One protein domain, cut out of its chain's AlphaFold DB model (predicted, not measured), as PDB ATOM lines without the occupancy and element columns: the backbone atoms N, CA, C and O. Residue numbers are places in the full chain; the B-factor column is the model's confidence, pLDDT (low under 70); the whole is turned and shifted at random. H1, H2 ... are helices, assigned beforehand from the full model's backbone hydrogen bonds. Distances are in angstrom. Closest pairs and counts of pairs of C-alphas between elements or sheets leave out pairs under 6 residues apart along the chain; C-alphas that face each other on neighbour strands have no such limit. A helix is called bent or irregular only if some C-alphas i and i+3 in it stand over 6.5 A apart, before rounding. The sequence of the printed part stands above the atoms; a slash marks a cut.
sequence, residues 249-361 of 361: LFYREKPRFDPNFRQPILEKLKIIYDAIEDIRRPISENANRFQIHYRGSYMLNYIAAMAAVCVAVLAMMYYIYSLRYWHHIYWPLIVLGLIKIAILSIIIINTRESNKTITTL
ATOM      1  N   LEU A 249      32.417  13.213  45.311       78.19
ATOM      2  CA  LEU A 249      32.110  12.569  44.033       78.19
ATOM      3  C   LEU A 249      32.681  13.340  42.840       78.19
ATOM      4  O   LEU A 249      33.116  12.717  41.875       78.19
ATOM      5  N   PHE A 250      32.684  14.674  42.906       75.38
ATOM      6  CA  PHE A 250      32.987  15.526  41.753       75.38
ATOM      7  C   PHE A 250      34.276  16.346  41.901       75.38
ATOM      8  O   PHE A 250      34.879  16.697  40.891       75.38
ATOM      9  N   TYR A 251      34.749  16.604  43.125       67.00
ATOM     10  CA  TYR A 251      36.050  17.228  43.381       67.00
ATOM     11  C   TYR A 251      37.064  16.168  43.832       67.00
ATOM     12  O   TYR A 251      37.207  15.851  45.014       67.00
ATOM     13  N   ARG A 252      37.799  15.609  42.863       49.44
ATOM     14  CA  ARG A 252      38.964  14.754  43.133       49.44
ATOM     15  C   ARG A 252      40.107  15.613  43.677       49.44
ATOM     16  O   ARG A 252      40.572  16.496  42.976       49.44
ATOM     17  N   GLU A 253      40.502  15.304  44.915       47.62
ATOM     18  CA  GLU A 253      41.598  15.882  45.708       47.62
ATOM     19  C   GLU A 253      41.676  17.418  45.720       47.62
ATOM     20  O   GLU A 253      42.060  18.068  44.751       47.62
ATOM     21  N   LYS A 254      41.406  18.016  46.892       49.88
ATOM     22  CA  LYS A 254      41.893  19.374  47.182       49.88
ATOM     23  C   LYS A 254      43.383  19.408  46.819       49.88
ATOM     24  O   LYS A 254      44.072  18.465  47.221       49.88
ATOM     25  N   PRO A 255      43.880  20.430  46.098       43.41
ATOM     26  CA  PRO A 255      45.300  20.528  45.792       43.41
ATOM     27  C   PRO A 255      46.065  20.348  47.100       43.41
ATOM     28  O   PRO A 255      45.874  21.115  48.049       43.41
ATOM     29  N   ARG A 256      46.833  19.256  47.194       44.75
ATOM     30  CA  ARG A 256      47.679  19.003  48.355       44.75
ATOM     31  C   ARG A 256      48.688  20.134  48.355       44.75
ATOM     32  O   ARG A 256      49.533  20.209  47.470       44.75
ATOM     33  N   PHE A 257      48.533  21.048  49.304       41.59
ATOM     34  CA  PHE A 257      49.544  22.050  49.583       41.59
ATOM     35  C   PHE A 257      50.842  21.291  49.852       41.59
ATOM     36  O   PHE A 257      50.870  20.479  50.777       41.59
ATOM     37  N   ASP A 258      51.861  21.489  49.015       45.66
ATOM     38  CA  ASP A 258      53.170  20.873  49.211       45.66
ATOM     39  C   ASP A 258      53.742  21.394  50.543       45.66
ATOM     40  O   ASP A 258      54.029  22.593  50.656       45.66
ATOM     41  N   PRO A 259      53.873  20.539  51.576       52.31
ATOM     42  CA  PRO A 259      54.366  20.974  52.874       52.31
ATOM     43  C   PRO A 259      55.824  21.455  52.812       52.31
ATOM     44  O   PRO A 259      56.253  22.180  53.708       52.31
ATOM     45  N   ASN A 260      56.562  21.127  51.744       54.28
ATOM     46  CA  ASN A 260      57.957  21.518  51.565       54.28
ATOM     47  C   ASN A 260      58.141  22.902  50.923       54.28
ATOM     48  O   ASN A 260      59.258  23.414  50.914       54.28
ATOM     49  N   PHE A 261      57.073  23.568  50.460       47.94
ATOM     50  CA  PHE A 261      57.162  24.938  49.924       47.94
ATOM     51  C   PHE A 261      57.354  26.012  51.022       47.94
ATOM     52  O   PHE A 261      57.363  27.210  50.750       47.94
ATOM     53  N   ARG A 262      57.512  25.603  52.291       48.69
ATOM     54  CA  ARG A 262      57.747  26.487  53.442       48.69
ATOM     55  C   ARG A 262      59.152  26.275  54.019       48.69
ATOM     56  O   ARG A 262      59.324  25.536  54.981       48.69
ATOM     57  N   GLN A 263      60.149  26.973  53.475       46.44
ATOM     58  CA  GLN A 263      61.416  27.251  54.175       46.44
ATOM     59  C   GLN A 263      61.543  28.762  54.503       46.44
ATOM     60  O   GLN A 263      60.694  29.569  54.122       46.44
ATOM     61  N   PRO A 264      62.592  29.191  55.223       48.12
ATOM     62  CA  PRO A 264      62.667  29.514  56.650       48.12
ATOM     63  C   PRO A 264      62.278  30.974  56.977       48.12
ATOM     64  O   PRO A 264      62.432  31.430  58.105       48.12
ATOM     65  N   ILE A 265      61.743  31.723  56.006       48.31
ATOM     66  CA  ILE A 265      61.330  33.134  56.179       48.31
ATOM     67  C   ILE A 265      60.039  33.239  57.023       48.31
ATOM     68  O   ILE A 265      59.676  34.297  57.541       48.31
ATOM     69  N   LEU A 266      59.362  32.110  57.225       47.66
ATOM     70  CA  LEU A 266      58.054  32.029  57.851       47.66
ATOM     71  C   LEU A 266      58.048  32.120  59.372       47.66
ATOM     72  O   LEU A 266      56.986  32.394  59.891       47.66
ATOM     73  N   GLU A 267      59.144  31.963  60.114       54.47
ATOM     74  CA  GLU A 267      59.033  31.942  61.586       54.47
ATOM     75  C   GLU A 267      58.686  33.315  62.188       54.47
ATOM     76  O   GLU A 267      57.882  33.403  63.113       54.47
ATOM     77  N   LYS A 268      59.198  34.406  61.600       49.28
ATOM     78  CA  LYS A 268      58.830  35.782  61.990       49.28
ATOM     79  C   LYS A 268      57.527  36.255  61.347       49.28
ATOM     80  O   LYS A 268      56.798  37.032  61.953       49.28
ATOM     81  N   LEU A 269      57.210  35.765  60.146       43.88
ATOM     82  CA  LEU A 269      55.925  36.031  59.496       43.88
ATOM     83  C   LEU A 269      54.791  35.187  60.079       43.88
ATOM     84  O   LEU A 269      53.647  35.574  59.908       43.88
ATOM     85  N   LYS A 270      55.080  34.090  60.787       51.88
ATOM     86  CA  LYS A 270      54.088  33.175  61.363       51.88
ATOM     87  C   LYS A 270      53.168  33.892  62.334       51.88
ATOM     88  O   LYS A 270      51.977  33.684  62.255       51.88
ATOM     89  N   ILE A 271      53.681  34.807  63.154       58.41
ATOM     90  CA  ILE A 271      52.848  35.588  64.083       58.41
ATOM     91  C   ILE A 271      51.853  36.477  63.318       58.41
ATOM     92  O   ILE A 271      50.680  36.543  63.669       58.41
ATOM     93  N   ILE A 272      52.306  37.131  62.243       48.25
ATOM     94  CA  ILE A 272      51.458  37.987  61.399       48.25
ATOM     95  C   ILE A 272      50.481  37.132  60.583       48.25
ATOM     96  O   ILE A 272      49.317  37.486  60.442       48.25
ATOM     97  N   TYR A 273      50.937  35.992  60.068       47.75
ATOM     98  CA  TYR A 273      50.124  35.063  59.297       47.75
ATOM     99  C   TYR A 273      49.061  34.407  60.173       47.75
ATOM    100  O   TYR A 273      47.918  34.357  59.752       47.75
ATOM    101  N   ASP A 274      49.407  33.992  61.391       59.12
ATOM    102  CA  ASP A 274      48.493  33.416  62.378       59.12
ATOM    103  C   ASP A 274      47.467  34.471  62.824       59.12
ATOM    104  O   ASP A 274      46.284  34.165  62.880       59.12
ATOM    105  N   ALA A 275      47.866  35.735  63.023       57.19
ATOM    106  CA  ALA A 275      46.936  36.827  63.334       57.19
ATOM    107  C   ALA A 275      45.983  37.156  62.166       57.19
ATOM    108  O   ALA A 275      44.777  37.315  62.360       57.19
ATOM    109  N   ILE A 276      46.500  37.220  60.933       48.41
ATOM    110  CA  ILE A 276      45.678  37.381  59.723       48.41
ATOM    111  C   ILE A 276      44.771  36.165  59.540       48.41
ATOM    112  O   ILE A 276      43.618  36.317  59.147       48.41
ATOM    113  N   GLU A 277      45.262  34.960  59.816       54.84
ATOM    114  CA  GLU A 277      44.509  33.719  59.703       54.84
ATOM    115  C   GLU A 277      43.437  33.625  60.789       54.84
ATOM    116  O   GLU A 277      42.337  33.195  60.472       54.84
ATOM    117  N   ASP A 278      43.670  34.132  61.996       60.88
ATOM    118  CA  ASP A 278      42.674  34.202  63.068       60.88
ATOM    119  C   ASP A 278      41.582  35.246  62.792       60.88
ATOM    120  O   ASP A 278      40.426  34.995  63.119       60.88
ATOM    121  N   ILE A 279      41.886  36.358  62.108       55.16
ATOM    122  CA  ILE A 279      40.879  37.330  61.628       55.16
ATOM    123  C   ILE A 279      40.139  36.794  60.392       55.16
ATOM    124  O   ILE A 279      38.926  36.958  60.233       55.16
ATOM    125  N   ARG A 280      40.857  36.120  59.491       49.69
ATOM    126  CA  ARG A 280      40.299  35.563  58.255       49.69
ATOM    127  C   ARG A 280      39.493  34.299  58.518       49.69
ATOM    128  O   ARG A 280      38.567  34.028  57.761       49.69
ATOM    129  N   ARG A 281      39.804  33.528  59.561       56.09
ATOM    130  CA  ARG A 281      39.115  32.286  59.932       56.09
ATOM    131  C   ARG A 281      37.621  32.511  60.176       56.09
ATOM    132  O   ARG A 281      36.867  31.829  59.494       56.09
ATOM    133  N   PRO A 282      37.139  33.461  60.999       53.62
ATOM    134  CA  PRO A 282      35.706  33.683  61.185       53.62
ATOM    135  C   PRO A 282      35.018  34.186  59.908       53.62
ATOM    136  O   PRO A 282      33.915  33.739  59.600       53.62
ATOM    137  N   ILE A 283      35.668  35.042  59.111       54.34
ATOM    138  CA  ILE A 283      35.123  35.532  57.830       54.34
ATOM    139  C   ILE A 283      35.022  34.389  56.811       54.34
ATOM    140  O   ILE A 283      33.989  34.205  56.170       54.34
ATOM    141  N   SER A 284      36.080  33.588  56.693       58.50
ATOM    142  CA  SER A 284      36.148  32.398  55.846       58.50
ATOM    143  C   SER A 284      35.154  31.341  56.313       58.50
ATOM    144  O   SER A 284      34.447  30.768  55.497       58.50
ATOM    145  N   GLU A 285      35.015  31.121  57.619       67.75
ATOM    146  CA  GLU A 285      34.018  30.223  58.190       67.75
ATOM    147  C   GLU A 285      32.600  30.702  57.907       67.75
ATOM    148  O   GLU A 285      31.766  29.886  57.532       67.75
ATOM    149  N   ASN A 286      32.317  31.998  58.033       63.06
ATOM    150  CA  ASN A 286      31.005  32.564  57.728       63.06
ATOM    151  C   ASN A 286      30.695  32.482  56.230       63.06
ATOM    152  O   ASN A 286      29.609  32.040  55.854       63.06
ATOM    153  N   ALA A 287      31.658  32.807  55.368       60.16
ATOM    154  CA  ALA A 287      31.528  32.662  53.921       60.16
ATOM    155  C   ALA A 287      31.337  31.192  53.516       60.16
ATOM    156  O   ALA A 287      30.461  30.874  52.713       60.16
ATOM    157  N   ASN A 288      32.100  30.276  54.109       67.56
ATOM    158  CA  ASN A 288      32.006  28.844  53.849       67.56
ATOM    159  C   ASN A 288      30.684  28.275  54.391       67.56
ATOM    160  O   ASN A 288      30.013  27.503  53.714       67.56
ATOM    161  N   ARG A 289      30.216  28.728  55.562       68.56
ATOM    162  CA  ARG A 289      28.880  28.409  56.096       68.56
ATOM    163  C   ARG A 289      27.779  28.907  55.168       68.56
ATOM    164  O   ARG A 289      26.852  28.150  54.895       68.56
ATOM    165  N   PHE A 290      27.887  30.133  54.657       69.81
ATOM    166  CA  PHE A 290      26.937  30.681  53.694       69.81
ATOM    167  C   PHE A 290      26.933  29.869  52.397       69.81
ATOM    168  O   PHE A 290      25.869  29.475  51.924       69.81
ATOM    169  N   GLN A 291      28.108  29.534  51.858       68.62
ATOM    170  CA  GLN A 291      28.225  28.690  50.670       68.62
ATOM    171  C   GLN A 291      27.628  27.299  50.896       68.62
ATOM    172  O   GLN A 291      26.859  26.840  50.054       68.62
ATOM    173  N   ILE A 292      27.905  26.652  52.032       73.62
ATOM    174  CA  ILE A 292      27.311  25.359  52.403       73.62
ATOM    175  C   ILE A 292      25.790  25.482  52.532       73.62
ATOM    176  O   ILE A 292      25.060  24.604  52.079       73.62
ATOM    177  N   HIS A 293      25.289  26.565  53.123       74.12
ATOM    178  CA  HIS A 293      23.856  26.765  53.298       74.12
ATOM    179  C   HIS A 293      23.155  27.017  51.960       74.12
ATOM    180  O   HIS A 293      22.114  26.417  51.702       74.12
ATOM    181  N   TYR A 294      23.727  27.860  51.102       75.12
ATOM    182  CA  TYR A 294      23.185  28.190  49.789       75.12
ATOM    183  C   TYR A 294      23.308  26.998  48.834       75.12
ATOM    184  O   TYR A 294      22.299  26.417  48.438       75.12
ATOM    185  N   ARG A 295      24.533  26.551  48.527       78.44
ATOM    186  CA  ARG A 295      24.790  25.444  47.588       78.44
ATOM    187  C   ARG A 295      24.223  24.123  48.097       78.44
ATOM    188  O   ARG A 295      23.605  23.391  47.329       78.44
ATOM    189  N   GLY A 296      24.360  23.840  49.392       78.25
ATOM    190  CA  GLY A 296      23.794  22.639  50.005       78.25
ATOM    191  C   GLY A 296      22.265  22.626  49.994       78.25
ATOM    192  O   GLY A 296      21.680  21.553  49.881       78.25
ATOM    193  N   SER A 297      21.603  23.790  50.043       82.12
ATOM    194  CA  SER A 297      20.145  23.879  49.886       82.12
ATOM    195  C   SER A 297      19.699  23.501  48.469       82.12
ATOM    196  O   SER A 297      18.809  22.659  48.325       82.12
ATOM    197  N   TYR A 298      20.358  24.030  47.429       83.81
ATOM    198  CA  TYR A 298      20.091  23.616  46.043       83.81
ATOM    199  C   TYR A 298      20.347  22.126  45.837       83.81
ATOM    200  O   TYR A 298      19.514  21.438  45.249       83.81
ATOM    201  N   MET A 299      21.456  21.608  46.369       84.62
ATOM    202  CA  MET A 299      21.812  20.205  46.178       84.62
ATOM    203  C   MET A 299      20.872  19.248  46.902       84.62
ATOM    204  O   MET A 299      20.491  18.225  46.337       84.62
ATOM    205  N   LEU A 300      20.422  19.602  48.108       87.88
ATOM    206  CA  LEU A 300      19.408  18.832  48.821       87.88
ATOM    207  C   LEU A 300      18.084  18.798  48.046       87.88
ATOM    208  O   LEU A 300      17.496  17.728  47.902       87.88
ATOM    209  N   ASN A 301      17.645  19.938  47.501       92.12
ATOM    210  CA  ASN A 301      16.452  19.997  46.654       92.12
ATOM    211  C   ASN A 301      16.598  19.130  45.401       92.12
ATOM    212  O   ASN A 301      15.652  18.447  45.018       92.12
ATOM    213  N   TYR A 302      17.779  19.127  44.783       91.25
ATOM    214  CA  TYR A 302      18.046  18.347  43.580       91.25
ATOM    215  C   TYR A 302      18.018  16.837  43.852       91.25
ATOM    216  O   TYR A 302      17.329  16.093  43.156       91.25
ATOM    217  N   ILE A 303      18.688  16.387  44.919       90.69
ATOM    218  CA  ILE A 303      18.674  14.979  45.350       90.69
ATOM    219  C   ILE A 303      17.251  14.542  45.715       90.69
ATOM    220  O   ILE A 303      16.806  13.469  45.308       90.69
ATOM    221  N   ALA A 304      16.511  15.379  46.445       92.81
ATOM    222  CA  ALA A 304      15.119  15.109  46.784       92.81
ATOM    223  C   ALA A 304      14.241  15.016  45.523       92.81
ATOM    224  O   ALA A 304      13.439  14.095  45.400       92.81
ATOM    225  N   ALA A 305      14.425  15.909  44.548       94.25
ATOM    226  CA  ALA A 305      13.695  15.857  43.285       94.25
ATOM    227  C   ALA A 305      13.986  14.562  42.508       94.25
ATOM    228  O   ALA A 305      13.053  13.902  42.053       94.25
ATOM    229  N   MET A 306      15.254  14.145  42.429       94.44
ATOM    230  CA  MET A 306      15.637  12.859  41.834       94.44
ATOM    231  C   MET A 306      14.962  11.681  42.546       94.44
ATOM    232  O   MET A 306      14.365  10.830  41.888       94.44
ATOM    233  N   ALA A 307      14.972  11.663  43.882       93.88
ATOM    234  CA  ALA A 307      14.301  10.626  44.661       93.88
ATOM    235  C   ALA A 307      12.785  10.589  44.393       93.88
ATOM    236  O   ALA A 307      12.217   9.513  44.213       93.88
ATOM    237  N   ALA A 308      12.127  11.750  44.292       95.69
ATOM    238  CA  ALA A 308      10.706  11.838  43.957       95.69
ATOM    239  C   ALA A 308      10.391  11.292  42.551       95.69
ATOM    240  O   ALA A 308       9.345  10.663  42.362       95.69
ATOM    241  N   VAL A 309      11.283  11.503  41.575       95.69
ATOM    242  CA  VAL A 309      11.169  10.914  40.229       95.69
ATOM    243  C   VAL A 309      11.343   9.396  40.291       95.69
ATOM    244  O   VAL A 309      10.500   8.679  39.757       95.69
ATOM    245  N   CYS A 310      12.356   8.888  40.998       95.69
ATOM    246  CA  CYS A 310      12.552   7.447  41.181       95.69
ATOM    247  C   CYS A 310      11.332   6.776  41.828       95.69
ATOM    248  O   CYS A 310      10.879   5.741  41.348       95.69
ATOM    249  N   VAL A 311      10.749   7.387  42.867       95.62
ATOM    250  CA  VAL A 311       9.517   6.894  43.510       95.62
ATOM    251  C   VAL A 311       8.351   6.849  42.519       95.62
ATOM    252  O   VAL A 311       7.599   5.877  42.508       95.62
ATOM    253  N   ALA A 312       8.209   7.858  41.655       94.50
ATOM    254  CA  ALA A 312       7.165   7.878  40.632       94.50
ATOM    255  C   ALA A 312       7.353   6.771  39.579       94.50
ATOM    256  O   ALA A 312       6.383   6.107  39.218       94.50
ATOM    257  N   VAL A 313       8.591   6.539  39.130       96.19
ATOM    258  CA  VAL A 313       8.920   5.451  38.194       96.19
ATOM    259  C   VAL A 313       8.634   4.091  38.827       96.19
ATOM    260  O   VAL A 313       7.978   3.263  38.203       96.19
ATOM    261  N   LEU A 314       9.041   3.875  40.082       92.56
ATOM    262  CA  LEU A 314       8.757   2.635  40.809       92.56
ATOM    263  C   LEU A 314       7.254   2.408  40.995       92.56
ATOM    264  O   LEU A 314       6.788   1.289  40.804       92.56
ATOM    265  N   ALA A 315       6.488   3.455  41.314       94.00
ATOM    266  CA  ALA A 315       5.033   3.366  41.413       94.00
ATOM    267  C   ALA A 315       4.397   2.982  40.068       94.00
ATOM    268  O   ALA A 315       3.525   2.118  40.027       94.00
ATOM    269  N   MET A 316       4.868   3.568  38.964       93.06
ATOM    270  CA  MET A 316       4.387   3.246  37.619       93.06
ATOM    271  C   MET A 316       4.751   1.815  37.207       93.06
ATOM    272  O   MET A 316       3.893   1.085  36.719       93.06
ATOM    273  N   MET A 317       5.994   1.387  37.443       91.56
ATOM    274  CA  MET A 317       6.424   0.008  37.200       91.56
ATOM    275  C   MET A 317       5.588  -0.970  38.019       91.56
ATOM    276  O   MET A 317       5.062  -1.934  37.469       91.56
ATOM    277  N   TYR A 318       5.419  -0.700  39.315       90.88
ATOM    278  CA  TYR A 318       4.601  -1.532  40.188       90.88
ATOM    279  C   TYR A 318       3.177  -1.636  39.648       90.88
ATOM    280  O   TYR A 318       2.695  -2.750  39.463       90.88
ATOM    281  N   TYR A 319       2.549  -0.507  39.305       90.88
ATOM    282  CA  TYR A 319       1.212  -0.466  38.715       90.88
ATOM    283  C   TYR A 319       1.103  -1.339  37.455       90.88
ATOM    284  O   TYR A 319       0.208  -2.174  37.364       90.88
ATOM    285  N   ILE A 320       2.053  -1.212  36.520       91.25
ATOM    286  CA  ILE A 320       2.064  -1.983  35.269       91.25
ATOM    287  C   ILE A 320       2.191  -3.492  35.538       91.25
ATOM    288  O   ILE A 320       1.441  -4.285  34.975       91.25
ATOM    289  N   TYR A 321       3.112  -3.909  36.411       89.38
ATOM    290  CA  TYR A 321       3.361  -5.332  36.671       89.38
ATOM    291  C   TYR A 321       2.282  -6.005  37.530       89.38
ATOM    292  O   TYR A 321       2.081  -7.216  37.437       89.38
ATOM    293  N   SER A 322       1.573  -5.240  38.358       86.25
ATOM    294  CA  SER A 322       0.554  -5.765  39.277       86.25
ATOM    295  C   SER A 322      -0.881  -5.670  38.747       86.25
ATOM    296  O   SER A 322      -1.796  -6.146  39.415       86.25
ATOM    297  N   LEU A 323      -1.081  -5.206  37.503       79.62
ATOM    298  CA  LEU A 323      -2.367  -5.235  36.780       79.62
ATOM    299  C   LEU A 323      -3.036  -6.623  36.737       79.62
ATOM    300  O   LEU A 323      -4.232  -6.717  36.480       79.62
ATOM    301  N   ARG A 324      -2.292  -7.706  37.000       79.44
ATOM    302  CA  ARG A 324      -2.820  -9.078  37.076       79.44
ATOM    303  C   ARG A 324      -3.422  -9.444  38.445       79.44
ATOM    304  O   ARG A 324      -4.190 -10.394  38.521       79.44
ATOM    305  N   TYR A 325      -3.118  -8.692  39.507       78.06
ATOM    306  CA  TYR A 325      -3.539  -8.962  40.889       78.06
ATOM    307  C   TYR A 325      -4.218  -7.723  41.501       78.06
ATOM    308  O   TYR A 325      -3.637  -6.989  42.300       78.06
ATOM    309  N   TRP A 326      -5.475  -7.490  41.114       73.56
ATOM    310  CA  TRP A 326      -6.214  -6.247  41.395       73.56
ATOM    311  C   TRP A 326      -6.448  -5.944  42.882       73.56
ATOM    312  O   TRP A 326      -6.570  -4.782  43.255       73.56
ATOM    313  N   HIS A 327      -6.496  -6.948  43.760       78.06
ATOM    314  CA  HIS A 327      -6.962  -6.734  45.135       78.06
ATOM    315  C   HIS A 327      -5.919  -6.161  46.110       78.06
ATOM    316  O   HIS A 327      -6.304  -5.645  47.158       78.06
ATOM    317  N   HIS A 328      -4.621  -6.172  45.779       79.56
ATOM    318  CA  HIS A 328      -3.561  -5.694  46.691       79.56
ATOM    319  C   HIS A 328      -2.734  -4.519  46.154       79.56
ATOM    320  O   HIS A 328      -1.835  -4.035  46.839       79.56
ATOM    321  N   ILE A 329      -3.057  -4.015  44.961       85.06
ATOM    322  CA  ILE A 329      -2.270  -2.989  44.266       85.06
ATOM    323  C   ILE A 329      -2.318  -1.610  44.943       85.06
ATOM    324  O   ILE A 329      -1.356  -0.844  44.890       85.06
ATOM    325  N   TYR A 330      -3.433  -1.289  45.603       87.12
ATOM    326  CA  TYR A 330      -3.707   0.063  46.090       87.12
ATOM    327  C   TYR A 330      -2.817   0.465  47.268       87.12
ATOM    328  O   TYR A 330      -2.348   1.599  47.321       87.12
ATOM    329  N   TRP A 331      -2.536  -0.458  48.192       90.12
ATOM    330  CA  TRP A 331      -1.773  -0.151  49.403       90.12
ATOM    331  C   TRP A 331      -0.334   0.301  49.109       90.12
ATOM    332  O   TRP A 331       0.041   1.385  49.562       90.12
ATOM    333  N   PRO A 332       0.467  -0.434  48.315       90.81
ATOM    334  CA  PRO A 332       1.819   0.003  47.970       90.81
ATOM    335  C   PRO A 332       1.841   1.322  47.194       90.81
ATOM    336  O   PRO A 332       2.706   2.159  47.438       90.81
ATOM    337  N   LEU A 333       0.869   1.550  46.303       92.38
ATOM    338  CA  LEU A 333       0.766   2.807  45.557       92.38
ATOM    339  C   LEU A 333       0.441   3.998  46.464       92.38
ATOM    340  O   LEU A 333       1.041   5.060  46.299       92.38
ATOM    341  N   ILE A 334      -0.446   3.821  47.449       93.38
ATOM    342  CA  ILE A 334      -0.738   4.848  48.460       93.38
ATOM    343  C   ILE A 334       0.527   5.168  49.263       93.38
ATOM    344  O   ILE A 334       0.868   6.341  49.423       93.38
ATOM    345  N   VAL A 335       1.265   4.149  49.712       94.38
ATOM    346  CA  VAL A 335       2.517   4.339  50.465       94.38
ATOM    347  C   VAL A 335       3.559   5.092  49.632       94.38
ATOM    348  O   VAL A 335       4.131   6.071  50.112       94.38
ATOM    349  N   LEU A 336       3.775   4.706  48.371       93.44
ATOM    350  CA  LEU A 336       4.693   5.409  47.464       93.44
ATOM    351  C   LEU A 336       4.245   6.857  47.200       93.44
ATOM    352  O   LEU A 336       5.075   7.767  47.166       93.44
ATOM    353  N   GLY A 337       2.935   7.092  47.076       93.44
ATOM    354  CA  GLY A 337       2.356   8.430  46.962       93.44
ATOM    355  C   GLY A 337       2.649   9.305  48.184       93.44
ATOM    356  O   GLY A 337       3.105  10.439  48.034       93.44
ATOM    357  N   LEU A 338       2.470   8.768  49.395       96.62
ATOM    358  CA  LEU A 338       2.773   9.472  50.645       96.62
ATOM    359  C   LEU A 338       4.267   9.785  50.788       96.62
ATOM    360  O   LEU A 338       4.623  10.905  51.155       96.62
ATOM    361  N   ILE A 339       5.147   8.842  50.429       95.81
ATOM    362  CA  ILE A 339       6.600   9.073  50.400       95.81
ATOM    363  C   ILE A 339       6.929  10.242  49.465       95.81
ATOM    364  O   ILE A 339       7.681  11.142  49.839       95.81
ATOM    365  N   LYS A 340       6.330  10.285  48.269       94.69
ATOM    366  CA  LYS A 340       6.539  11.386  47.320       94.69
ATOM    367  C   LYS A 340       6.090  12.735  47.893       94.69
ATOM    368  O   LYS A 340       6.818  13.717  47.762       94.69
ATOM    369  N   ILE A 341       4.934  12.793  48.558       96.12
ATOM    370  CA  ILE A 341       4.441  14.016  49.219       96.12
ATOM    371  C   ILE A 341       5.401  14.470  50.329       96.12
ATOM    372  O   ILE A 341       5.687  15.665  50.443       96.12
ATOM    373  N   ALA A 342       5.948  13.538  51.114       95.69
ATOM    374  CA  ALA A 342       6.934  13.854  52.144       95.69
ATOM    375  C   ALA A 342       8.211  14.461  51.538       95.69
ATOM    376  O   ALA A 342       8.695  15.487  52.018       95.69
ATOM    377  N   ILE A 343       8.709  13.897  50.432       95.31
ATOM    378  CA  ILE A 343       9.866  14.437  49.700       95.31
ATOM    379  C   ILE A 343       9.587  15.860  49.192       95.31
ATOM    380  O   ILE A 343      10.405  16.759  49.390       95.31
ATOM    381  N   LEU A 344       8.418  16.100  48.589       94.38
ATOM    382  CA  LEU A 344       8.023  17.436  48.124       94.38
ATOM    383  C   LEU A 344       7.920  18.439  49.281       94.38
ATOM    384  O   LEU A 344       8.349  19.585  49.150       94.38
ATOM    385  N   SER A 345       7.418  18.001  50.435       95.19
ATOM    386  CA  SER A 345       7.338  18.833  51.640       95.19
ATOM    387  C   SER A 345       8.729  19.238  52.134       95.19
ATOM    388  O   SER A 345       8.939  20.403  52.473       95.19
ATOM    389  N   ILE A 346       9.704  18.321  52.098       92.88
ATOM    390  CA  ILE A 346      11.110  18.622  52.412       92.88
ATOM    391  C   ILE A 346      11.657  19.696  51.465       92.88
ATOM    392  O   ILE A 346      12.269  20.651  51.941       92.88
ATOM    393  N   ILE A 347      11.397  19.596  50.156       93.25
ATOM    394  CA  ILE A 347      11.832  20.600  49.167       93.25
ATOM    395  C   ILE A 347      11.227  21.975  49.480       93.25
ATOM    396  O   ILE A 347      11.945  22.978  49.502       93.25
ATOM    397  N   ILE A 348       9.922  22.038  49.761       93.44
ATOM    398  CA  ILE A 348       9.224  23.299  50.055       93.44
ATOM    399  C   ILE A 348       9.772  23.933  51.338       93.44
ATOM    400  O   ILE A 348      10.099  25.122  51.346       93.44
ATOM    401  N   ILE A 349       9.903  23.150  52.413       92.00
ATOM    402  CA  ILE A 349      10.414  23.631  53.703       92.00
ATOM    403  C   ILE A 349      11.864  24.094  53.556       92.00
ATOM    404  O   ILE A 349      12.202  25.196  53.984       92.00
ATOM    405  N   ASN A 350      12.710  23.297  52.898       90.38
ATOM    406  CA  ASN A 350      14.110  23.632  52.672       90.38
ATOM    407  C   ASN A 350      14.262  24.931  51.866       90.38
ATOM    408  O   ASN A 350      15.077  25.778  52.229       90.38
ATOM    409  N   THR A 351      13.441  25.114  50.829       86.62
ATOM    410  CA  THR A 351      13.429  26.331  50.003       86.62
ATOM    411  C   THR A 351      12.973  27.547  50.805       86.62
ATOM    412  O   THR A 351      13.630  28.585  50.764       86.62
ATOM    413  N   ARG A 352      11.895  27.423  51.594       87.06
ATOM    414  CA  ARG A 352      11.414  28.508  52.465       87.06
ATOM    415  C   ARG A 352      12.468  28.932  53.483       87.06
ATOM    416  O   ARG A 352      12.733  30.121  53.609       87.06
ATOM    417  N   GLU A 353      13.081  27.976  54.176       83.62
ATOM    418  CA  GLU A 353      14.132  28.262  55.158       83.62
ATOM    419  C   GLU A 353      15.372  28.873  54.499       83.62
ATOM    420  O   GLU A 353      15.947  29.816  55.027       83.62
ATOM    421  N   SER A 354      15.757  28.403  53.310       79.19
ATOM    422  CA  SER A 354      16.856  29.005  52.549       79.19
ATOM    423  C   SER A 354      16.576  30.461  52.181       79.19
ATOM    424  O   SER A 354      17.455  31.302  52.336       79.19
ATOM    425  N   ASN A 355      15.352  30.768  51.742       74.31
ATOM    426  CA  ASN A 355      14.959  32.130  51.392       74.31
ATOM    427  C   ASN A 355      14.904  33.042  52.620       74.31
ATOM    428  O   ASN A 355      15.384  34.166  52.541       74.31
ATOM    429  N   LYS A 356      14.401  32.549  53.763       75.62
ATOM    430  CA  LYS A 356      14.425  33.299  55.027       75.62
ATOM    431  C   LYS A 356      15.846  33.672  55.436       75.62
ATOM    432  O   LYS A 356      16.094  34.841  55.703       75.62
ATOM    433  N   THR A 357      16.775  32.710  55.419       69.62
ATOM    434  CA  THR A 357      18.181  32.971  55.762       69.62
ATOM    435  C   THR A 357      18.807  34.011  54.834       69.62
ATOM    436  O   THR A 357      19.581  34.835  55.299       69.62
ATOM    437  N   ILE A 358      18.458  34.006  53.541       63.41
ATOM    438  CA  ILE A 358      18.927  35.011  52.571       63.41
ATOM    439  C   ILE A 358      18.329  36.397  52.847       63.41
ATOM    440  O   ILE A 358      18.972  37.385  52.533       63.41
ATOM    441  N   THR A 359      17.114  36.486  53.396       52.31
ATOM    442  CA  THR A 359      16.466  37.775  53.705       52.31
ATOM    443  C   THR A 359      16.844  38.363  55.064       52.31
ATOM    444  O   THR A 359      16.654  39.555  55.265       52.31
ATOM    445  N   THR A 360      17.310  37.540  56.009       51.88
ATOM    446  CA  THR A 360      17.753  37.982  57.347       51.88
ATOM    447  C   THR A 360      19.246  38.307  57.425       51.88
ATOM    448  O   THR A 360      19.695  38.803  58.456       51.88
ATOM    449  N   LEU A 361      20.003  37.957  56.385       49.16
ATOM    450  CA  LEU A 361      21.403  38.331  56.174       49.16
ATOM    451  C   LEU A 361      21.458  39.490  55.187       49.16
ATOM    452  O   LEU A 361      22.364  40.331  55.356       49.16
TER     453      LEU A 361
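AT A GLANCE: This is residues 249 to 361 of the 361 residues of an uncharacterized protein of Siphonobacter sp. BAB-5404 (UniProt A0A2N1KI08). A long helical hairpin, made by the later part of H1 and by H2, has an arm, residues 266 to 289 of H1, that sticks out beyond it and is kinked. Before the arm, the tail of residues 249 to 265 folds back and also stands free. The printed part has 113 residues with two named helices, H1 then H2, and no named strand; its class is all helix. It is extended, with a radius of gyration of the C-alphas of 24.7 A, and spans 80 by 37 by 13 A.

HOW THE PARTS SIT: H1, residues 266 to 322, has a kink of 41 degrees near residue 277. It is neither bent nor irregular, but only just: C-alphas 279 and 282 are 6.3 A apart. With residues 293 to 319 alone it touches H2, residues 330 to 360; the closest C-alphas, of Asn 301 and Ile 347, are 5.3 A apart. The two run opposite ways at a shallow tilt of 27 degrees, a hairpin. Every O i to N i+4 pair is within hydrogen-bond range in H2, and 49 of 53 are in H1.

IN THESE COORDINATES: H1 measures 71.3 A, from C-alpha 266 at (58.054, 32.029, 57.851). H2 measures 45.0 A, to C-alpha 360 at (17.753, 37.982, 57.347).

THE WHOLE: The farthest C-alphas, of Lys 268 and Arg 324, are 80.2 A apart. The printed part has no cut, and the link from H1 to H2 is short. pLDDT is under 70 in residues 251 to 291 and 357 to 361.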